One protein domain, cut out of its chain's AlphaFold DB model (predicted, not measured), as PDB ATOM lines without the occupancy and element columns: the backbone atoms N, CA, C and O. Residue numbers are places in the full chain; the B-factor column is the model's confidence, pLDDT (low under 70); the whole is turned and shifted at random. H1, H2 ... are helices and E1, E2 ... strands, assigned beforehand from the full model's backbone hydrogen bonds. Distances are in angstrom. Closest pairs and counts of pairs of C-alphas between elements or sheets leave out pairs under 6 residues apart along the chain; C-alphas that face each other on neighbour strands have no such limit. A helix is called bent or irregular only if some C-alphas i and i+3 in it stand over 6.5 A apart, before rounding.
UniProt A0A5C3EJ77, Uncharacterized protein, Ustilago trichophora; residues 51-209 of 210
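This is residues 51 to 209 of the 210 residues of an uncharacterized protein of Ustilago trichophora (UniProt A0A5C3EJ77). A five-stranded sheet, curled like part of a barrel, wraps round helix H1, while the longer helix H2 crosses E5 and E4 on the outside of the curl. The stretch from E4 through H4 to E5 makes one end of the longest axis, with H4 at its tip. The printed part has 159 residues, with six named helices and five named strands in the order H1 E1 H2 E2 E3 H3 E4 H4 E5 H5 H6, class mixed. The antiparallel sheet runs E1 E5 E4 E3 E2. The whole is compact, with a radius of gyration of the C-alphas of 15.4 A and spans of 49 by 36 by 30 A.

Residues 51 to 52 make a short parallel pairing with residues 174 to 175 of E5, residues 172 to 182. The strongly twisted sheet curls round H1, residues 58 to 70, whose closest C-alphas to E1, residues 78 to 81, are those of Ala 62 and Val 79, 5.5 A apart. E1, an edge strand, is antiparallel to E5, with N 80 and O 180 within hydrogen-bond range at 2.9 A. H2, residues 86 to 102, is irregular, with C-alphas 91 and 94 7.1 A apart. It is on the sheet at a height of 8.9 A, across the strands, at 81 degrees to E5 on the local plane. E2, residues 109 to 115, and E3, residues 118 to 124, form a hairpin, with N 112 and O 120 at 2.8 A. H3, residues 130 to 133, touches residues 91 to 95 of H2, closest at the C-alphas of Ile 92 and Phe 130, 7.3 A. E4, residues 147 to 156, is antiparallel to E3, N 153 and O 121 at 2.9 A, and to E5, N 150 and O 179 at 2.9 A. H4, residues 160 to 165, is not on the sheet. H5, residues 187 to 193, is on the same face as H1, giving two layers, helices on one face of a sheet. H6, residues 204 to 208, is on the sheet, over none of its strands. Every O i to N i+4 pair is within hydrogen-bond range in H1, H4 and H6, against 11 of 13 in H2 and 1 of 3 in H5, where 1 of 4 O i to N i+3 pairs is; H3 is too short for an i+4 pair.

H1 begins at C-alpha 58, (-4.817, 18.055, -25.557), and is 18.3 A long. H2 is 24.3 A long, E3 19.7 A and E4 29.1 A. E5, 29.8 A long, bends by 51 degrees at residue 177. H6 ends at C-alpha 208, (-19.324, 3.586, -36.439).

The C-alphas of Asn 76 and Val 165, the two farthest apart, are 49.4 A apart. The printed part has no cut. The link from H3 to E4 is long. The pLDDT is under 70 at residues 52 to 56, 131 to 146 and 167.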
ATOM      1  N   THR A  51      -4.528   3.284 -33.751       70.81
ATOM      2  CA  THR A  51      -3.146   3.786 -33.846       70.81
ATOM      3  C   THR A  51      -2.898   4.960 -32.896       70.81
ATOM      4  O   THR A  51      -3.807   5.450 -32.230       70.81
ATOM      5  N   GLU A  52      -1.654   5.424 -32.803       68.50
ATOM      6  CA  GLU A  52      -1.311   6.693 -32.149       68.50
ATOM      7  C   GLU A  52      -1.583   7.867 -33.108       68.50
ATOM      8  O   GLU A  52      -1.170   7.806 -34.267       68.50
ATOM      9  N   GLY A  53      -2.245   8.929 -32.638       60.19
ATOM     10  CA  GLY A  53      -2.539  10.131 -33.428       60.19
ATOM     11  C   GLY A  53      -1.776  11.373 -32.953       60.19
ATOM     12  O   GLY A  53      -1.753  11.696 -31.764       60.19
ATOM     13  N   LYS A  54      -1.178  12.118 -33.892       64.69
ATOM     14  CA  LYS A  54      -0.392  13.333 -33.600       64.69
ATOM     15  C   LYS A  54      -1.303  14.498 -33.192       64.69
ATOM     16  O   LYS A  54      -2.042  15.013 -34.029       64.69
ATOM     17  N   THR A  55      -1.213  14.953 -31.938       59.56
ATOM     18  CA  THR A  55      -2.208  15.886 -31.366       59.56
ATOM     19  C   THR A  55      -1.580  17.057 -30.598       59.56
ATOM     20  O   THR A  55      -1.153  16.869 -29.461       59.56
ATOM     21  N   PRO A  56      -1.584  18.289 -31.142       60.94
ATOM     22  CA  PRO A  56      -1.027  19.459 -30.454       60.94
ATOM     23  C   PRO A  56      -1.979  20.133 -29.442       60.94
ATOM     24  O   PRO A  56      -1.600  21.130 -28.838       60.94
ATOM     25  N   VAL A  57      -3.214  19.638 -29.255       78.38
ATOM     26  CA  VAL A  57      -4.311  20.401 -28.603       78.38
ATOM     27  C   VAL A  57      -4.965  19.713 -27.387       78.38
ATOM     28  O   VAL A  57      -6.103  20.016 -27.027       78.38
ATOM     29  N   LEU A  58      -4.263  18.794 -26.710       85.06
ATOM     30  CA  LEU A  58      -4.817  18.055 -25.557       85.06
ATOM     31  C   LEU A  58      -5.297  18.960 -24.403       85.06
ATOM     32  O   LEU A  58      -6.259  18.614 -23.719       85.06
ATOM     33  N   HIS A  59      -4.689  20.136 -24.212       88.31
ATOM     34  CA  HIS A  59      -5.113  21.102 -23.190       88.31
ATOM     35  C   HIS A  59      -6.500  21.708 -23.464       88.31
ATOM     36  O   HIS A  59      -7.251  21.957 -22.522       88.31
ATOM     37  N   ASP A  60      -6.888  21.898 -24.724       89.75
ATOM     38  CA  ASP A  60      -8.214  22.429 -25.067       89.75
ATOM     39  C   ASP A  60      -9.287  21.354 -24.890       89.75
ATOM     40  O   ASP A  60     -10.383  21.636 -24.408       89.75
ATOM     41  N   TYR A  61      -8.949  20.092 -25.177       91.00
ATOM     42  CA  TYR A  61      -9.802  18.959 -24.823       91.00
ATOM     43  C   TYR A  61      -9.944  18.819 -23.303       91.00
ATOM     44  O   TYR A  61     -11.051  18.569 -22.838       91.00
ATOM     45  N   ALA A  62      -8.890  19.073 -22.518       91.94
ATOM     46  CA  ALA A  62      -8.987  19.132 -21.059       91.94
ATOM     47  C   ALA A  62      -9.947  20.239 -20.581       91.94
ATOM     48  O   ALA A  62     -10.811  19.965 -19.746       91.94
ATOM     49  N   ARG A  63      -9.880  21.455 -21.155       90.94
ATOM     50  CA  ARG A  63     -10.850  22.531 -20.855       90.94
ATOM     51  C   ARG A  63     -12.285  22.120 -21.207       90.94
ATOM     52  O   ARG A  63     -13.170  22.232 -20.362       90.94
ATOM     53  N   ASN A  64     -12.506  21.587 -22.410       89.81
ATOM     54  CA  ASN A  64     -13.830  21.160 -22.876       89.81
ATOM     55  C   ASN A  64     -14.418  20.015 -22.035       89.81
ATOM     56  O   ASN A  64     -15.607  20.023 -21.724       89.81
ATOM     57  N   ILE A  65     -13.596  19.041 -21.635       91.00
ATOM     58  CA  ILE A  65     -14.020  17.942 -20.761       91.00
ATOM     59  C   ILE A  65     -14.314  18.444 -19.344       91.00
ATOM     60  O   ILE A  65     -15.292  17.994 -18.759       91.00
ATOM     61  N   ARG A  66     -13.563  19.420 -18.809       91.62
ATOM     62  CA  ARG A  66     -13.855  19.999 -17.483       91.62
ATOM     63  C   ARG A  66     -15.235  20.652 -17.420       91.62
ATOM     64  O   ARG A  66     -15.950  20.438 -16.448       91.62
ATOM     65  N   VAL A  67     -15.627  21.397 -18.459       89.38
ATOM     66  CA  VAL A  67     -16.982  21.976 -18.553       89.38
ATOM     67  C   VAL A  67     -18.037  20.868 -18.553       89.38
ATOM     68  O   VAL A  67     -18.970  20.915 -17.763       89.38
ATOM     69  N   ARG A  68     -17.845  19.823 -19.366       88.38
ATOM     70  CA  ARG A  68     -18.782  18.692 -19.460       88.38
ATOM     71  C   ARG A  68     -18.917  17.922 -18.144       88.38
ATOM     72  O   ARG A  68     -20.029  17.593 -17.768       88.38
ATOM     73  N   VAL A  69     -17.814  17.665 -17.436       88.31
ATOM     74  CA  VAL A  69     -17.806  16.960 -16.138       88.31
ATOM     75  C   VAL A  69     -18.467  17.800 -15.031       88.31
ATOM     76  O   VAL A  69     -19.207  17.253 -14.216       88.31
ATOM     77  N   ASN A  70     -18.308  19.128 -15.055       88.50
ATOM     78  CA  ASN A  70     -19.077  20.039 -14.202       88.50
ATOM     79  C   ASN A  70     -20.588  19.962 -14.519       88.50
ATOM     80  O   ASN A  70     -21.385  19.667 -13.632       88.50
ATOM     81  N   ASP A  71     -20.963  20.080 -15.799       86.75
ATOM     82  CA  ASP A  71     -22.344  19.926 -16.297       86.75
ATOM     83  C   ASP A  71     -22.941  18.510 -16.048       86.75
ATOM     84  O   ASP A  71     -24.129  18.292 -16.282       86.75
ATOM     85  N   MET A  72     -22.140  17.532 -15.600       84.44
ATOM     86  CA  MET A  72     -22.569  16.187 -15.170       84.44
ATOM     87  C   MET A  72     -22.787  16.066 -13.650       84.44
ATOM     88  O   MET A  72     -23.124  14.985 -13.174       84.44
ATOM     89  N   GLY A  73     -22.603  17.149 -12.887       86.19
ATOM     90  CA  GLY A  73     -22.773  17.170 -11.431       86.19
ATOM     91  C   GLY A  73     -21.476  17.063 -10.622       86.19
ATOM     92  O   GLY A  73     -21.549  16.921  -9.403       86.19
ATOM     93  N   TYR A  74     -20.301  17.169 -11.255       86.75
ATOM     94  CA  TYR A  74     -19.002  17.119 -10.573       86.75
ATOM     95  C   TYR A  74     -18.244  18.467 -10.670       86.75
ATOM     96  O   TYR A  74     -17.224  18.572 -11.358       86.75
ATOM     97  N   PRO A  75     -18.708  19.536  -9.989       87.44
ATOM     98  CA  PRO A  75     -18.139  20.885 -10.119       87.44
ATOM     99  C   PRO A  75     -16.697  21.007  -9.612       87.44
ATOM    100  O   PRO A  75     -15.940  21.862 -10.076       87.44
ATOM    101  N   ASN A  76     -16.303  20.139  -8.678       88.56
ATOM    102  CA  ASN A  76     -14.980  20.157  -8.057       88.56
ATOM    103  C   ASN A  76     -13.904  19.455  -8.903       88.56
ATOM    104  O   ASN A  76     -12.719  19.615  -8.615       88.56
ATOM    105  N   SER A  77     -14.282  18.702  -9.944       88.25
ATOM    106  CA  SER A  77     -13.328  17.899 -10.711       88.25
ATOM    107  C   SER A  77     -12.287  18.740 -11.444       88.25
ATOM    108  O   SER A  77     -12.585  19.739 -12.118       88.25
ATOM    109  N   GLN A  78     -11.040  18.280 -11.377       90.69
ATOM    110  CA  GLN A  78      -9.931  18.857 -12.128       90.69
ATOM    111  C   GLN A  78      -9.601  17.953 -13.310       90.69
ATOM    112  O   GLN A  78      -9.473  16.742 -13.154       90.69
ATOM    113  N   VAL A  79      -9.446  18.538 -14.499       91.44
ATOM    114  CA  VAL A  79      -9.072  17.806 -15.716       91.44
ATOM    115  C   VAL A  79      -7.714  18.305 -16.183       91.44
ATOM    116  O   VAL A  79      -7.538  19.494 -16.447       91.44
ATOM    117  N   SER A  80      -6.761  17.387 -16.297       90.75
ATOM    118  CA  SER A  80      -5.377  17.654 -16.689       90.75
ATOM    119  C   SER A  80      -4.937  16.711 -17.809       90.75
ATOM    120  O   SER A  80      -5.515  15.640 -18.009       90.75
ATOM    121  N   VAL A  81      -3.916  17.107 -18.569       89.31
ATOM    122  CA  VAL A  81      -3.280  16.219 -19.550       89.31
ATOM    123  C   VAL A  81      -2.385  15.243 -18.791       89.31
ATOM    124  O   VAL A  81      -1.516  15.662 -18.029       89.31
ATOM    125  N   HIS A  82      -2.594  13.942 -18.980       83.75
ATOM    126  CA  HIS A  82      -1.740  12.921 -18.378       83.75
ATOM    127  C   HIS A  82      -0.420  12.859 -19.169       83.75
ATOM    128  O   HIS A  82      -0.476  12.753 -20.396       83.75
ATOM    129  N   PRO A  83       0.763  12.848 -18.523       76.56
ATOM    130  CA  PRO A  83       2.068  12.916 -19.196       76.56
ATOM    131  C   PRO A  83       2.494  11.578 -19.841       76.56
ATOM    132  O   PRO A  83       3.641  11.157 -19.734       76.56
ATOM    133  N   LEU A  84       1.564  10.850 -20.471       75.38
ATOM    134  CA  LEU A  84       1.866   9.560 -21.087       75.38
ATOM    135  C   LEU A  84       2.554   9.759 -22.445       75.38
ATOM    136  O   LEU A  84       1.987  10.375 -23.345       75.38
ATOM    137  N   SER A  85       3.755   9.203 -22.596       70.50
ATOM    138  CA  SER A  85       4.519   9.257 -23.846       70.50
ATOM    139  C   SER A  85       3.873   8.448 -24.978       70.50
ATOM    140  O   SER A  85       3.069   7.544 -24.737       70.50
ATOM    141  N   SER A  86       4.301   8.708 -26.216       73.38
ATOM    142  CA  SER A  86       3.953   7.928 -27.413       73.38
ATOM    143  C   SER A  86       4.075   6.413 -27.217       73.38
ATOM    144  O   SER A  86       3.150   5.671 -27.533       73.38
ATOM    145  N   ASP A  87       5.170   5.927 -26.621       72.56
ATOM    146  CA  ASP A  87       5.327   4.498 -26.315       72.56
ATOM    147  C   ASP A  87       4.316   3.988 -25.289       72.56
ATOM    148  O   ASP A  87       3.866   2.846 -25.376       72.56
ATOM    149  N   GLY A  88       3.915   4.833 -24.339       77.00
ATOM    150  CA  GLY A  88       2.804   4.551 -23.440       77.00
ATOM    151  C   GLY A  88       1.477   4.406 -24.186       77.00
ATOM    152  O   GLY A  88       0.778   3.415 -23.978       77.00
ATOM    153  N   LEU A  89       1.161   5.336 -25.098       78.25
ATOM    154  CA  LEU A  89      -0.046   5.286 -25.938       78.25
ATOM    155  C   LEU A  89      -0.072   4.022 -26.812       78.25
ATOM    156  O   LEU A  89      -1.063   3.289 -26.803       78.25
ATOM    157  N   ARG A  90       1.045   3.697 -27.479       80.00
ATOM    158  CA  ARG A  90       1.201   2.466 -28.274       80.00
ATOM    159  C   ARG A  90       1.010   1.194 -27.441       80.00
ATOM    160  O   ARG A  90       0.392   0.246 -27.918       80.00
ATOM    161  N   ARG A  91       1.482   1.166 -26.187       79.12
ATOM    162  CA  ARG A  91       1.320   0.015 -25.272       79.12
ATOM    163  C   ARG A  91      -0.116  -0.179 -24.780       79.12
ATOM    164  O   ARG A  91      -0.527  -1.324 -24.605       79.12
ATOM    165  N   ILE A  92      -0.878   0.896 -24.560       79.88
ATOM    166  CA  ILE A  92      -2.278   0.784 -24.111       79.88
ATOM    167  C   ILE A  92      -3.270   0.572 -25.258       79.88
ATOM    168  O   ILE A  92      -4.343   0.022 -25.004       79.88
ATOM    169  N   ALA A  93      -2.932   0.954 -26.496       83.56
ATOM    170  CA  ALA A  93      -3.836   0.890 -27.647       83.56
ATOM    171  C   ALA A  93      -4.557  -0.466 -27.831       83.56
ATOM    172  O   ALA A  93      -5.780  -0.442 -27.984       83.56
ATOM    173  N   PRO A  94      -3.907  -1.643 -27.689       83.81
ATOM    174  CA  PRO A  94      -4.600  -2.934 -27.766       83.81
ATOM    175  C   PRO A  94      -5.623  -3.166 -26.642       83.81
ATOM    176  O   PRO A  94      -6.623  -3.850 -26.850       83.81
ATOM    177  N   THR A  95      -5.405  -2.592 -25.453       85.56
ATOM    178  CA  THR A  95      -6.339  -2.709 -24.317       85.56
ATOM    179  C   THR A  95      -7.476  -1.683 -24.413       85.56
ATOM    180  O   THR A  95      -8.606  -2.004 -24.054       85.56
ATOM    181  N   VAL A  96      -7.222  -0.487 -24.965       86.50
ATOM    182  CA  VAL A  96      -8.285   0.476 -25.320       86.50
ATOM    183  C   VAL A  96      -9.179  -0.113 -26.411       86.50
ATOM    184  O   VAL A  96     -10.393  -0.138 -26.236       86.50
ATOM    185  N   HIS A  97      -8.589  -0.671 -27.477       88.69
ATOM    186  CA  HIS A  97      -9.311  -1.442 -28.488       88.69
ATOM    187  C   HIS A  97     -10.168  -2.525 -27.827       88.69
ATOM    188  O   HIS A  97     -11.387  -2.480 -27.950       88.69
ATOM    189  N   PHE A  98      -9.562  -3.419 -27.033       87.38
ATOM    190  CA  PHE A  98     -10.283  -4.491 -26.339       87.38
ATOM    191  C   PHE A  98     -11.501  -3.986 -25.541       87.38
ATOM    192  O   PHE A  98     -12.585  -4.542 -25.690       87.38
ATOM    193  N   GLN A  99     -11.372  -2.904 -24.763       88.38
ATOM    194  CA  GLN A  99     -12.497  -2.348 -23.998       88.38
ATOM    195  C   GLN A  99     -13.631  -1.813 -24.895       88.38
ATOM    196  O   GLN A  99     -14.806  -2.029 -24.590       88.38
ATOM    197  N   MET A 100     -13.297  -1.118 -25.989       89.75
ATOM    198  CA  MET A 100     -14.294  -0.595 -26.930       89.75
ATOM    199  C   MET A 100     -15.059  -1.725 -27.627       89.75
ATOM    200  O   MET A 100     -16.278  -1.649 -27.763       89.75
ATOM    201  N   VAL A 101     -14.348  -2.772 -28.055       89.88
ATOM    202  CA  VAL A 101     -14.895  -3.837 -28.911       89.88
ATOM    203  C   VAL A 101     -15.543  -4.983 -28.137       89.88
ATOM    204  O   VAL A 101     -16.375  -5.692 -28.692       89.88
ATOM    205  N   GLN A 102     -15.205  -5.157 -26.854       88.56
ATOM    206  CA  GLN A 102     -15.852  -6.133 -25.970       88.56
ATOM    207  C   GLN A 102     -17.307  -5.749 -25.659       88.56
ATOM    208  O   GLN A 102     -18.153  -6.626 -25.522       88.56
ATOM    209  N   ASN A 103     -17.595  -4.450 -25.533       86.00
ATOM    210  CA  ASN A 103     -18.924  -3.926 -25.211       86.00
ATOM    211  C   ASN A 103     -19.280  -2.760 -26.156       86.00
ATOM    212  O   ASN A 103     -19.338  -1.608 -25.710       86.00
ATOM    213  N   PRO A 104     -19.513  -3.023 -27.458       89.75
ATOM    214  CA  PRO A 104     -19.713  -1.974 -28.460       89.75
ATOM    215  C   PRO A 104     -20.992  -1.163 -28.217       89.75
ATOM    216  O   PRO A 104     -21.066   0.002 -28.602       89.75
ATOM    217  N   ASP A 105     -21.975  -1.753 -27.534       90.62
ATOM    218  CA  ASP A 105     -23.246  -1.128 -27.166       90.62
ATOM    219  C   ASP A 105     -23.216  -0.439 -25.786       90.62
ATOM    220  O   ASP A 105     -24.202   0.178 -25.382       90.62
ATOM    221  N   LYS A 106     -22.081  -0.461 -25.061       88.44
ATOM    222  CA  LYS A 106     -21.925   0.355 -23.846       88.44
ATOM    223  C   LYS A 106     -21.841   1.831 -24.234       88.44
ATOM    224  O   LYS A 106     -20.937   2.245 -24.960       88.44
ATOM    225  N   LYS A 107     -22.738   2.636 -23.665       90.44
ATOM    226  CA  LYS A 107     -22.665   4.101 -23.665       90.44
ATOM    227  C   LYS A 107     -21.457   4.561 -22.839       90.44
ATOM    228  O   LYS A 107     -21.498   4.554 -21.612       90.44
ATOM    229  N   GLN A 108     -20.355   4.872 -23.524       89.19
ATOM    230  CA  GLN A 108     -19.062   5.222 -22.908       89.19
ATOM    231  C   GLN A 108     -18.269   6.290 -23.682       89.19
ATOM    232  O   GLN A 108     -17.165   6.633 -23.273       89.19
ATOM    233  N   PHE A 109     -18.793   6.809 -24.794       93.12
ATOM    234  CA  PHE A 109     -18.089   7.778 -25.635       93.12
ATOM    235  C   PHE A 109     -18.687   9.173 -25.463       93.12
ATOM    236  O   PHE A 109     -19.790   9.444 -25.931       93.12
ATOM    237  N   LEU A 110     -17.962  10.067 -24.795       91.75
ATOM    238  CA  LEU A 110     -18.342  11.468 -24.645       91.75
ATOM    239  C   LEU A 110     -17.801  12.273 -25.831       91.75
ATOM    240  O   LEU A 110     -16.610  12.591 -25.880       91.75
ATOM    241  N   PHE A 111     -18.676  12.612 -26.778       90.81
ATOM    242  CA  PHE A 111     -18.344  13.433 -27.942       90.81
ATOM    243  C   PHE A 111     -17.732  14.777 -27.525       90.81
ATOM    244  O   PHE A 111     -18.330  15.525 -26.755       90.81
ATOM    245  N   ILE A 112     -16.555  15.109 -28.059       90.06
ATOM    246  CA  ILE A 112     -15.859  16.382 -27.823       90.06
ATOM    247  C   ILE A 112     -16.151  17.351 -28.966       90.06
ATOM    248  O   ILE A 112     -16.683  18.431 -28.708       90.06
ATOM    249  N   HIS A 113     -15.793  16.975 -30.202       89.25
ATOM    250  CA  HIS A 113     -15.970  17.794 -31.410       89.25
ATOM    251  C   HIS A 113     -15.981  16.961 -32.707       89.25
ATOM    252  O   HIS A 113     -15.665  15.768 -32.706       89.25
ATOM    253  N   LYS A 114     -16.337  17.609 -33.825       89.44
ATOM    254  CA  LYS A 114     -16.314  17.053 -35.185       89.44
ATOM    255  C   LYS A 114     -15.528  17.982 -36.113       89.44
ATOM    256  O   LYS A 114     -15.790  19.180 -36.146       89.44
ATOM    257  N   GLN A 115     -14.628  17.415 -36.911       86.12
ATOM    258  CA  GLN A 115     -13.825  18.119 -37.910       86.12
ATOM    259  C   GLN A 115     -13.923  17.376 -39.251       86.12
ATOM    260  O   GLN A 115     -13.214  16.399 -39.501       86.12
ATOM    261  N   GLY A 116     -14.842  17.823 -40.112       87.81
ATOM    262  CA  GLY A 116     -15.130  17.172 -41.394       87.81
ATOM    263  C   GLY A 116     -15.564  15.705 -41.211       87.81
ATOM    264  O   GLY A 116     -16.564  15.463 -40.527       87.81
ATOM    265  N   PRO A 117     -14.844  14.722 -41.790       88.75
ATOM    266  CA  PRO A 117     -15.144  13.297 -41.635       88.75
ATOM    267  C   PRO A 117     -14.662  12.696 -40.305       88.75
ATOM    268  O   PRO A 117     -14.892  11.510 -40.071       88.75
ATOM    269  N   ALA A 118     -13.975  13.462 -39.451       89.88
ATOM    270  CA  ALA A 118     -13.478  12.983 -38.167       89.88
ATOM    271  C   ALA A 118     -14.356  13.441 -36.992       89.88
ATOM    272  O   ALA A 118     -14.786  14.594 -36.944       89.88
ATOM    273  N   THR A 119     -14.562  12.567 -36.009       92.50
ATOM    274  CA  THR A 119     -15.134  12.898 -34.695       92.50
ATOM    275  C   THR A 119     -14.120  12.582 -33.597       92.50
ATOM    276  O   THR A 119     -13.330  11.652 -33.733       92.50
ATOM    277  N   VAL A 120     -14.097  13.364 -32.518       92.12
ATOM    278  CA  VAL A 120     -13.191  13.157 -31.375       92.12
ATOM    279  C   VAL A 120     -14.018  12.982 -30.112       92.12
ATOM    280  O   VAL A 120     -14.921  13.776 -29.858       92.12
ATOM    281  N   HIS A 121     -13.699  11.957 -29.325       93.50
ATOM    282  CA  HIS A 121     -14.438  11.544 -28.130       93.50
ATOM    283  C   HIS A 121     -13.485  11.314 -26.955       93.50
ATOM    284  O   HIS A 121     -12.326  10.951 -27.156       93.50
ATOM    285  N   ALA A 122     -13.982  11.473 -25.730       92.81
ATOM    286  CA  ALA A 122     -13.347  10.933 -24.533       92.81
ATOM    287  C   ALA A 122     -14.008   9.606 -24.134       92.81
ATOM    288  O   ALA A 122     -15.232   9.493 -24.163       92.81
ATOM    289  N   VAL A 123     -13.200   8.626 -23.730       91.62
ATOM    290  CA  VAL A 123     -13.655   7.300 -23.284       91.62
ATOM    291  C   VAL A 123     -13.028   6.983 -21.928       91.62
ATOM    292  O   VAL A 123     -11.799   7.037 -21.824       91.62
ATOM    293  N   PRO A 124     -13.802   6.648 -20.881       89.25
ATOM    294  CA  PRO A 124     -13.237   6.284 -19.594       89.25
ATOM    295  C   PRO A 124     -12.539   4.935 -19.697       89.25
ATOM    296  O   PRO A 124     -13.108   3.955 -20.174       89.25
ATOM    297  N   LEU A 125     -11.300   4.867 -19.224       86.56
ATOM    298  CA  LEU A 125     -10.601   3.598 -19.073       86.56
ATOM    299  C   LEU A 125     -11.153   2.888 -17.832       86.56
ATOM    300  O   LEU A 125     -11.054   3.417 -16.730       86.56
ATOM    301  N   THR A 126     -11.740   1.707 -18.006       80.75
ATOM    302  CA  THR A 126     -12.289   0.886 -16.906       80.75
ATOM    303  C   THR A 126     -11.743  -0.541 -16.913       80.75
ATOM    304  O   THR A 126     -12.034  -1.327 -16.016       80.75
ATOM    305  N   HIS A 127     -10.979  -0.923 -17.939       77.88
ATOM    306  CA  HIS A 127     -10.484  -2.286 -18.071       77.88
ATOM    307  C   HIS A 127      -9.304  -2.572 -17.126       77.88
ATOM    308  O   HIS A 127      -8.257  -1.923 -17.190       77.88
ATOM    309  N   THR A 128      -9.420  -3.615 -16.300       73.12
ATOM    310  CA  THR A 128      -8.465  -3.919 -15.215       73.12
ATOM    311  C   THR A 128      -7.014  -4.108 -15.677       73.12
ATOM    312  O   THR A 128      -6.082  -3.839 -14.922       73.12
ATOM    313  N   ARG A 129      -6.766  -4.498 -16.934       72.19
ATOM    314  CA  ARG A 129      -5.389  -4.606 -17.458       72.19
ATOM    315  C   ARG A 129      -4.583  -3.303 -17.356       72.19
ATOM    316  O   ARG A 129      -3.374  -3.408 -17.149       72.19
ATOM    317  N   PHE A 130      -5.176  -2.098 -17.431       71.19
ATOM    318  CA  PHE A 130      -4.355  -0.880 -17.301       71.19
ATOM    319  C   PHE A 130      -3.832  -0.596 -15.869       71.19
ATOM    320  O   PHE A 130      -2.853   0.144 -15.757       71.19
ATOM    321  N   PHE A 131      -4.323  -1.281 -14.813       59.62
ATOM    322  CA  PHE A 131      -3.641  -1.332 -13.497       59.62
ATOM    323  C   PHE A 131      -2.204  -1.883 -13.627       59.62
ATOM    324  O   PHE A 131      -1.313  -1.509 -12.867       59.62
ATOM    325  N   GLY A 132      -1.962  -2.801 -14.574       53.09
ATOM    326  CA  GLY A 132      -0.657  -3.436 -14.783       53.09
ATOM    327  C   GLY A 132       0.339  -2.573 -15.563       53.09
ATOM    328  O   GLY A 132       1.529  -2.584 -15.253       53.09
ATOM    329  N   TYR A 133      -0.134  -1.798 -16.545       54.66
ATOM    330  CA  TYR A 133       0.730  -1.074 -17.490       54.66
ATOM    331  C   TYR A 133       1.483   0.130 -16.886       54.66
ATOM    332  O   TYR A 133       2.484   0.551 -17.464       54.66
ATOM    333  N   HIS A 134       1.044   0.683 -15.744       52.44
ATOM    334  CA  HIS A 134       1.550   1.969 -15.220       52.44
ATOM    335  C   HIS A 134       1.978   1.967 -13.740       52.44
ATOM    336  O   HIS A 134       2.079   3.030 -13.133       52.44
ATOM    337  N   ARG A 135       2.301   0.795 -13.167       48.31
ATOM    338  CA  ARG A 135       2.656   0.590 -11.741       48.31
ATOM    339  C   ARG A 135       3.816   1.427 -11.156       48.31
ATOM    340  O   ARG A 135       4.114   1.255  -9.979       48.31
ATOM    341  N   LYS A 136       4.507   2.268 -11.934       42.03
ATOM    342  CA  LYS A 136       5.686   3.032 -11.479       42.03
ATOM    343  C   LYS A 136       5.524   4.555 -11.414       42.03
ATOM    344  O   LYS A 136       6.344   5.176 -10.753       42.03
ATOM    345  N   GLU A 137       4.532   5.158 -12.077       42.03
ATOM    346  CA  GLU A 137       4.545   6.621 -12.319       42.03
ATOM    347  C   GLU A 137       3.191   7.338 -12.203       42.03
ATOM    348  O   GLU A 137       3.109   8.526 -12.505       42.03
ATOM    349  N   VAL A 138       2.107   6.672 -11.787       43.16
ATOM    350  CA  VAL A 138       0.811   7.360 -11.658       43.16
ATOM    351  C   VAL A 138       0.039   6.899 -10.434       43.16
ATOM    352  O   VAL A 138      -0.089   5.699 -10.199       43.16
ATOM    353  N   GLY A 139      -0.505   7.871  -9.696       44.62
ATOM    354  CA  GLY A 139      -1.490   7.625  -8.648       44.62
ATOM    355  C   GLY A 139      -2.780   7.000  -9.187       44.62
ATOM    356  O   GLY A 139      -3.003   6.985 -10.405       44.62
ATOM    357  N   THR A 140      -3.556   6.472  -8.236       46.00
ATOM    358  CA  THR A 140      -4.976   6.077  -8.301       46.00
ATOM    359  C   THR A 140      -5.482   5.705  -9.699       46.00
ATOM    360  O   THR A 140      -5.748   6.534 -10.575       46.00
ATOM    361  N   PHE A 141      -5.565   4.402  -9.948       52.06
ATOM    362  CA  PHE A 141      -5.846   3.873 -11.267       52.06
ATOM    363  C   PHE A 141      -7.290   4.163 -11.728       52.06
ATOM    364  O   PHE A 141      -8.184   4.486 -10.952       52.06
ATOM    365  N   ALA A 142      -7.513   4.078 -13.041       56.59
ATOM    366  CA  ALA A 142      -8.764   4.437 -13.685       56.59
ATOM    367  C   ALA A 142      -9.937   3.572 -13.184       56.59
ATOM    368  O   ALA A 142     -10.019   2.378 -13.476       56.59
ATOM    369  N   GLY A 143     -10.833   4.210 -12.432       50.78
ATOM    370  CA  GLY A 143     -11.979   3.580 -11.780       50.78
ATOM    371  C   GLY A 143     -11.893   3.547 -10.251       50.78
ATOM    372  O   GLY A 143     -12.876   3.198  -9.607       50.78
ATOM    373  N   GLU A 144     -10.770   3.958  -9.656       57.19
ATOM    374  CA  GLU A 144     -10.703   4.269  -8.227       57.19
ATOM    375  C   GLU A 144     -11.437   5.591  -7.940       57.19
ATOM    376  O   GLU A 144     -11.274   6.571  -8.666       57.19
ATOM    377  N   SER A 145     -12.229   5.642  -6.865       57.22
ATOM    378  CA  SER A 145     -13.253   6.679  -6.617       57.22
ATOM    379  C   SER A 145     -12.762   8.131  -6.513       57.22
ATOM    380  O   SER A 145     -13.581   9.043  -6.436       57.22
ATOM    381  N   TYR A 146     -11.449   8.363  -6.499       67.69
ATOM    382  CA  TYR A 146     -10.840   9.694  -6.441       67.69
ATOM    383  C   TYR A 146     -10.263  10.163  -7.787       67.69
ATOM    384  O   TYR A 146     -10.016  11.360  -7.948       67.69
ATOM    385  N   SER A 147     -10.089   9.275  -8.776       77.00
ATOM    386  CA  SER A 147      -9.623   9.680 -10.107       77.00
ATOM    387  C   SER A 147      -9.946   8.711 -11.247       77.00
ATOM    388  O   SER A 147      -9.699   7.507 -11.190       77.00
ATOM    389  N   GLN A 148     -10.365   9.283 -12.372       82.38
ATOM    390  CA  GLN A 148     -10.663   8.584 -13.614       82.38
ATOM    391  C   GLN A 148      -9.656   8.984 -14.703       82.38
ATOM    392  O   GLN A 148      -9.323  10.156 -14.869       82.38
ATOM    393  N   LYS A 149      -9.196   8.018 -15.510       86.50
ATOM    394  CA  LYS A 149      -8.440   8.307 -16.743       86.50
ATOM    395  C   LYS A 149      -9.359   8.211 -17.952       86.50
ATOM    396  O   LYS A 149     -10.161   7.278 -18.034       86.50
ATOM    397  N   LEU A 150      -9.226   9.147 -18.883       89.50
ATOM    398  CA  LEU A 150      -9.968   9.166 -20.142       89.50
ATOM    399  C   LEU A 150      -8.984   9.051 -21.309       89.50
ATOM    400  O   LEU A 150      -8.026   9.821 -21.372       89.50
ATOM    401  N   ALA A 151      -9.217   8.137 -22.248       90.88
ATOM    402  CA  ALA A 151      -8.544   8.173 -23.543       90.88
ATOM    403  C   ALA A 151      -9.258   9.153 -24.473       90.88
ATOM    404  O   ALA A 151     -10.484   9.136 -24.566       90.88
ATOM    405  N   ILE A 152      -8.488   9.986 -25.173       93.31
ATOM    406  CA  ILE A 152      -8.996  10.817 -26.264       93.31
ATOM    407  C   ILE A 152      -8.832  10.031 -27.556       93.31
ATOM    408  O   ILE A 152      -7.709   9.688 -27.927       93.31
ATOM    409  N   ILE A 153      -9.946   9.731 -28.219       93.00
ATOM    410  CA  ILE A 153      -9.988   8.881 -29.409       93.00
ATOM    411  C   ILE A 153     -10.633   9.656 -30.553       93.00
ATOM    412  O   ILE A 153     -11.761  10.142 -30.436       93.00
ATOM    413  N   ARG A 154      -9.911   9.770 -31.666       92.31
ATOM    414  CA  ARG A 154     -10.399  10.335 -32.923       92.31
ATOM    415  C   ARG A 154     -10.825   9.203 -33.847       92.31
ATOM    416  O   ARG A 154     -10.006   8.362 -34.195       92.31
ATOM    417  N   PHE A 155     -12.082   9.203 -34.266       92.62
ATOM    418  CA  PHE A 155     -12.600   8.320 -35.306       92.62
ATOM    419  C   PHE A 155     -12.627   9.075 -36.633       92.62
ATOM    420  O   PHE A 155     -13.176  10.174 -36.694       92.62
ATOM    421  N   THR A 156     -12.057   8.504 -37.693       91.19
ATOM    422  CA  THR A 156     -12.092   9.073 -39.050       91.19
ATOM    423  C   THR A 156     -12.925   8.176 -39.953       91.19
ATOM    424  O   THR A 156     -12.558   7.026 -40.195       91.19
ATOM    425  N   HIS A 157     -14.046   8.697 -40.454       89.12
ATOM    426  CA  HIS A 157     -14.985   7.938 -41.278       89.12
ATOM    427  C   HIS A 157     -14.652   8.056 -42.778       89.12
ATOM    428  O   HIS A 157     -14.324   9.146 -43.255       89.12
ATOM    429  N   PRO A 158     -14.771   6.971 -43.561       84.62
ATOM    430  CA  PRO A 158     -14.491   6.991 -44.994       84.62
ATOM    431  C   PRO A 158     -15.582   7.764 -45.751       84.62
ATOM    432  O   PRO A 158     -16.761   7.391 -45.709       84.62
ATOM    433  N   THR A 159     -15.182   8.830 -46.454       85.00
ATOM    434  CA  THR A 159     -16.081   9.682 -47.256       85.00
ATOM    435  C   THR A 159     -16.648   8.926 -48.461       85.00
ATOM    436  O   THR A 159     -16.100   7.896 -48.853       85.00
ATOM    437  N   GLN A 160     -17.701   9.444 -49.106       80.94
ATOM    438  CA  GLN A 160     -18.224   8.851 -50.347       80.94
ATOM    439  C   GLN A 160     -17.137   8.723 -51.429       80.94
ATOM    440  O   GLN A 160     -16.963   7.634 -51.968       80.94
ATOM    441  N   ALA A 161     -16.332   9.769 -51.654       79.19
ATOM    442  CA  ALA A 161     -15.210   9.737 -52.598       79.19
ATOM    443  C   ALA A 161     -14.129   8.703 -52.211       79.19
ATOM    444  O   ALA A 161     -13.544   8.048 -53.070       79.19
ATOM    445  N   THR A 162     -13.890   8.503 -50.909       77.62
ATOM    446  CA  THR A 162     -12.988   7.448 -50.418       77.62
ATOM    447  C   THR A 162     -13.557   6.054 -50.712       77.62
ATOM    448  O   THR A 162     -12.819   5.176 -51.149       77.62
ATOM    449  N   ARG A 163     -14.871   5.854 -50.531       77.25
ATOM    450  CA  ARG A 163     -15.563   4.577 -50.788       77.25
ATOM    451  C   ARG A 163     -15.669   4.233 -52.277       77.25
ATOM    452  O   ARG A 163     -15.623   3.054 -52.607       77.25
ATOM    453  N   THR A 164     -15.787   5.220 -53.169       74.56
ATOM    454  CA  THR A 164     -15.790   4.986 -54.627       74.56
ATOM    455  C   THR A 164     -14.412   4.616 -55.172       74.56
ATOM    456  O   THR A 164     -14.336   3.870 -56.140       74.56
ATOM    457  N   VAL A 165     -13.328   5.108 -54.559       78.38
ATOM    458  CA  VAL A 165     -11.946   4.746 -54.939       78.38
ATOM    459  C   VAL A 165     -11.502   3.436 -54.278       78.38
ATOM    460  O   VAL A 165     -10.800   2.642 -54.896       78.38
ATOM    461  N   ASN A 166     -11.917   3.182 -53.034       76.50
ATOM    462  CA  ASN A 166     -11.657   1.931 -52.327       76.50
ATOM    463  C   ASN A 166     -12.886   1.519 -51.502       76.50
ATOM    464  O   ASN A 166     -13.147   2.060 -50.423       76.50
ATOM    465  N   THR A 167     -13.607   0.505 -51.982       68.06
ATOM    466  CA  THR A 167     -14.824  -0.035 -51.355       68.06
ATOM    467  C   THR A 167     -14.573  -0.732 -50.013       68.06
ATOM    468  O   THR A 167     -15.507  -0.880 -49.229       68.06
ATOM    469  N   GLN A 168     -13.325  -1.106 -49.703       71.44
ATOM    470  CA  GLN A 168     -12.915  -1.670 -48.411       71.44
ATOM    471  C   GLN A 168     -12.511  -0.597 -47.381       71.44
ATOM    472  O   GLN A 168     -12.076  -0.931 -46.277       71.44
ATOM    473  N   SER A 169     -12.648   0.693 -47.709       72.19
ATOM    474  CA  SER A 169     -12.345   1.791 -46.782       72.19
ATOM    475  C   SER A 169     -13.221   1.716 -45.530       72.19
ATOM    476  O   SER A 169     -14.443   1.840 -45.606       72.19
ATOM    477  N   ARG A 170     -12.583   1.549 -44.368       81.06
ATOM    478  CA  ARG A 170     -13.207   1.401 -43.043       81.06
ATOM    479  C   ARG A 170     -12.954   2.631 -42.168       81.06
ATOM    480  O   ARG A 170     -12.058   3.426 -42.450       81.06
ATOM    481  N   THR A 171     -13.743   2.786 -41.105       86.44
ATOM    482  CA  THR A 171     -13.474   3.791 -40.064       86.44
ATOM    483  C   THR A 171     -12.155   3.457 -39.364       86.44
ATOM    484  O   THR A 171     -11.931   2.308 -38.995       86.44
ATOM    485  N   GLN A 172     -11.295   4.455 -39.170       88.88
ATOM    486  CA  GLN A 172     -10.039   4.330 -38.420       88.88
ATOM    487  C   GLN A 172     -10.177   4.996 -37.048       88.88
ATOM    488  O   GLN A 172     -10.911   5.979 -36.933       88.88
ATOM    489  N   ALA A 173      -9.461   4.502 -36.035       90.38
ATOM    490  CA  ALA A 173      -9.390   5.116 -34.713       90.38
ATOM    491  C   ALA A 173      -7.944   5.497 -34.350       90.38
ATOM    492  O   ALA A 173      -7.006   4.729 -34.541       90.38
ATOM    493  N   GLU A 174      -7.764   6.679 -33.773       90.06
ATOM    494  CA  GLU A 174      -6.469   7.182 -33.316       90.06
ATOM    495  C   GLU A 174      -6.567   7.615 -31.852       90.06
ATOM    496  O   GLU A 174      -7.379   8.476 -31.511       90.06
ATOM    497  N   ILE A 175      -5.724   7.060 -30.980       89.12
ATOM    498  CA  ILE A 175      -5.562   7.565 -29.616       89.12
ATOM    499  C   ILE A 175      -4.660   8.792 -29.677       89.12
ATOM    500  O   ILE A 175      -3.477   8.714 -30.006       89.12
ATOM    501  N   TYR A 176      -5.252   9.927 -29.340       88.06
ATOM    502  CA  TYR A 176      -4.642  11.251 -29.359       88.06
ATOM    503  C   TYR A 176      -3.861  11.571 -28.076       88.06
ATOM    504  O   TYR A 176      -2.982  12.429 -28.081       88.06
ATOM    505  N   GLY A 177      -4.198  10.906 -26.969       88.56
ATOM    506  CA  GLY A 177      -3.592  11.114 -25.658       88.56
ATOM    507  C   GLY A 177      -4.488  10.611 -24.527       88.56
ATOM    508  O   GLY A 177      -5.580  10.090 -24.768       88.56
ATOM    509  N   LEU A 178      -4.035  10.803 -23.287       88.56
ATOM    510  CA  LEU A 178      -4.835  10.572 -22.084       88.56
ATOM    511  C   LEU A 178      -5.100  11.887 -21.340       88.56
ATOM    512  O   LEU A 178      -4.210  12.729 -21.201       88.56
ATOM    513  N   LEU A 179      -6.303  12.015 -20.784       89.31
ATOM    514  CA  LEU A 179      -6.608  12.978 -19.730       89.31
ATOM    515  C   LEU A 179      -6.703  12.266 -18.381       89.31
ATOM    516  O   LEU A 179      -7.147  11.118 -18.287       89.31
ATOM    517  N   HIS A 180      -6.308  12.979 -17.336       87.81
ATOM    518  CA  HIS A 180      -6.508  12.605 -15.946       87.81
ATOM    519  C   HIS A 180      -7.590  13.507 -15.347       87.81
ATOM    520  O   HIS A 180      -7.524  14.729 -15.495       87.81
ATOM    521  N   VAL A 181      -8.582  12.899 -14.700       87.88
ATOM    522  CA  VAL A 181      -9.674  13.588 -14.012       87.88
ATOM    523  C   VAL A 181      -9.619  13.223 -12.535       87.88
ATOM    524  O   VAL A 181      -9.792  12.050 -12.209       87.88
ATOM    525  N   THR A 182      -9.398  14.191 -11.650       87.44
ATOM    526  CA  THR A 182      -9.536  13.999 -10.196       87.44
ATOM    527  C   THR A 182     -10.940  14.383  -9.742       87.44
ATOM    528  O   THR A 182     -11.643  15.120 -10.437       87.44
ATOM    529  N   ASP A 183     -11.351  13.888  -8.573       83.38
ATOM    530  CA  ASP A 183     -12.554  14.340  -7.858       83.38
ATOM    531  C   ASP A 183     -13.856  14.186  -8.677       83.38
ATOM    532  O   ASP A 183     -14.782  14.987  -8.562       83.38
ATOM    533  N   ALA A 184     -13.913  13.165  -9.543       73.56
ATOM    534  CA  ALA A 184     -15.049  12.856 -10.424       73.56
ATOM    535  C   ALA A 184     -15.774  11.543 -10.072       73.56
ATOM    536  O   ALA A 184     -16.637  11.091 -10.821       73.56
ATOM    537  N   GLY A 185     -15.430  10.907  -8.946       71.25
ATOM    538  CA  GLY A 185     -16.098   9.690  -8.482       71.25
ATOM    539  C   GLY A 185     -16.093   8.554  -9.510       71.25
ATOM    540  O   GLY A 185     -15.183   8.408 -10.329       71.25
ATOM    541  N   THR A 186     -17.172   7.776  -9.507       74.69
ATOM    542  CA  THR A 186     -17.480   6.739 -10.501       74.69
ATOM    543  C   THR A 186     -18.050   7.330 -11.803       74.69
ATOM    544  O   THR A 186     -19.095   6.913 -12.299       74.69
ATOM    545  N   LEU A 187     -17.346   8.298 -12.407       80.06
ATOM    546  CA  LEU A 187     -17.724   8.942 -13.681       80.06
ATOM    547  C   LEU A 187     -18.049   7.928 -14.802       80.06
ATOM    548  O   LEU A 187     -18.859   8.190 -15.687       80.06
ATOM    549  N   HIS A 188     -17.418   6.753 -14.775       81.12
ATOM    550  CA  HIS A 188     -17.632   5.689 -15.756       81.12
ATOM    551  C   HIS A 188     -18.928   4.879 -15.563       81.12
ATOM    552  O   HIS A 188     -19.339   4.188 -16.503       81.12
ATOM    553  N   ASP A 189     -19.553   4.972 -14.386       79.25
ATOM    554  CA  ASP A 189     -20.858   4.382 -14.062       79.25
ATOM    555  C   ASP A 189     -22.000   5.375 -14.291       79.25
ATOM    556  O   ASP A 189     -23.097   4.965 -14.670       79.25
ATOM    557  N   THR A 190     -21.758   6.685 -14.141       79.19
ATOM    558  CA  THR A 190     -22.771   7.700 -14.465       79.19
ATOM    559  C   THR A 190     -22.892   7.957 -15.965       79.19
ATOM    560  O   THR A 190     -24.004   8.201 -16.428       79.19
ATOM    561  N   MET A 191     -21.815   7.818 -16.756       84.31
ATOM    562  CA  MET A 191     -21.872   7.970 -18.221       84.31
ATOM    563  C   MET A 191     -23.038   7.208 -18.888       84.31
ATOM    564  O   MET A 191     -23.807   7.861 -19.592       84.31
ATOM    565  N   PRO A 192     -23.261   5.894 -18.663       82.38
ATOM    566  CA  PRO A 192     -24.398   5.159 -19.229       82.38
ATOM    567  C   PRO A 192     -25.790   5.793 -19.067       82.38
ATOM    568  O   PRO A 192     -26.649   5.564 -19.922       82.38
ATOM    569  N   ALA A 193     -26.019   6.592 -18.018       83.31
ATOM    570  CA  ALA A 193     -27.291   7.273 -17.769       83.31
ATOM    571  C   ALA A 193     -27.494   8.547 -18.617       83.31
ATOM    572  O   ALA A 193     -28.616   9.043 -18.720       83.31
ATOM    573  N   ILE A 194     -26.443   9.088 -19.242       82.25
ATOM    574  CA  ILE A 194     -26.479  10.389 -19.927       82.25
ATOM    575  C   ILE A 194     -26.897  10.204 -21.390       82.25
ATOM    576  O   ILE A 194     -26.079  10.165 -22.314       82.25
ATOM    577  N   THR A 195     -28.201  10.046 -21.610       79.44
ATOM    578  CA  THR A 195     -28.762   9.678 -22.917       79.44
ATOM    579  C   THR A 195     -28.940  10.840 -23.895       79.44
ATOM    580  O   THR A 195     -29.025  10.588 -25.097       79.44
ATOM    581  N   GLU A 196     -29.004  12.082 -23.408       76.75
ATOM    582  CA  GLU A 196     -29.485  13.252 -24.158       76.75
ATOM    583  C   GLU A 196     -28.726  14.554 -23.821       76.75
ATOM    584  O   GLU A 196     -27.855  14.601 -22.951       76.75
ATOM    585  N   GLY A 197     -29.049  15.634 -24.542       78.81
ATOM    586  CA  GLY A 197     -28.470  16.963 -24.340       78.81
ATOM    587  C   GLY A 197     -27.004  17.094 -24.777       78.81
ATOM    588  O   GLY A 197     -26.452  16.248 -25.479       78.81
ATOM    589  N   ARG A 198     -26.347  18.185 -24.350       76.19
ATOM    590  CA  ARG A 198     -24.951  18.520 -24.728       76.19
ATOM    591  C   ARG A 198     -23.925  17.474 -24.273       76.19
ATOM    592  O   ARG A 198     -22.840  17.385 -24.849       76.19
ATOM    593  N   ASN A 199     -24.281  16.720 -23.235       84.00
ATOM    594  CA  ASN A 199     -23.456  15.713 -22.582       84.00
ATOM    595  C   ASN A 199     -23.783  14.277 -23.011       84.00
ATOM    596  O   ASN A 199     -23.159  13.367 -22.468       84.00
ATOM    597  N   LYS A 200     -24.707  14.070 -23.973       86.25
ATOM    598  CA  LYS A 200     -25.047  12.743 -24.507       86.25
ATOM    599  C   LYS A 200     -23.774  11.937 -24.761       86.25
ATOM    600  O   LYS A 200     -22.939  12.329 -25.580       86.25
ATOM    601  N   VAL A 201     -23.675  10.781 -24.112       91.12
ATOM    602  CA  VAL A 201     -22.689   9.771 -24.486       91.12
ATOM    603  C   VAL A 201     -23.255   8.845 -25.556       91.12
ATOM    604  O   VAL A 201     -24.457   8.574 -25.614       91.12
ATOM    605  N   GLN A 202     -22.365   8.349 -26.405       92.88
ATOM    606  CA  GLN A 202     -22.679   7.432 -27.491       92.88
ATOM    607  C   GLN A 202     -22.138   6.026 -27.206       92.88
ATOM    608  O   GLN A 202     -21.256   5.827 -26.356       92.88
ATOM    609  N   THR A 203     -22.673   5.041 -27.922       93.19
ATOM    610  CA  THR A 203     -22.089   3.700 -28.065       93.19
ATOM    611  C   THR A 203     -21.036   3.678 -29.182       93.19
ATOM    612  O   THR A 203     -20.983   4.584 -30.018       93.19
ATOM    613  N   LEU A 204     -20.208   2.627 -29.254       92.75
ATOM    614  CA  LEU A 204     -19.319   2.434 -30.410       92.75
ATOM    615  C   LEU A 204     -20.147   2.223 -31.687       92.75
ATOM    616  O   LEU A 204     -19.774   2.722 -32.745       92.75
ATOM    617  N   ARG A 205     -21.293   1.533 -31.591       91.00
ATOM    618  CA  ARG A 205     -22.190   1.295 -32.733       91.00
ATOM    619  C   ARG A 205     -22.754   2.602 -33.305       91.00
ATOM    620  O   ARG A 205     -22.695   2.785 -34.516       91.00
ATOM    621  N   GLU A 206     -23.211   3.526 -32.455       91.50
ATOM    622  CA  GLU A 206     -23.661   4.875 -32.859       91.50
ATOM    623  C   GLU A 206     -22.540   5.717 -33.498       91.50
ATOM    624  O   GLU A 206     -22.818   6.606 -34.292       91.50
ATOM    625  N   ILE A 207     -21.272   5.471 -33.150       90.94
ATOM    626  CA  ILE A 207     -20.126   6.195 -33.728       90.94
ATOM    627  C   ILE A 207     -19.695   5.589 -35.062       90.94
ATOM    628  O   ILE A 207     -19.363   6.322 -35.988       90.94
ATOM    629  N   LEU A 208     -19.683   4.259 -35.187       87.56
ATOM    630  CA  LEU A 208     -19.324   3.586 -36.439       87.56
ATOM    631  C   LEU A 208     -20.433   3.692 -37.506       87.56
ATOM    632  O   LEU A 208     -20.122   3.600 -38.696       87.56
ATOM    633  N   HIS A 209     -21.680   3.942 -37.090       82.69
ATOM    634  CA  HIS A 209     -22.850   4.177 -37.945       82.69
ATOM    635  C   HIS A 209     -23.577   5.493 -37.575       82.69
ATOM    636  O   HIS A 209     -24.648   5.435 -36.965       82.69
TER     637      HIS A 209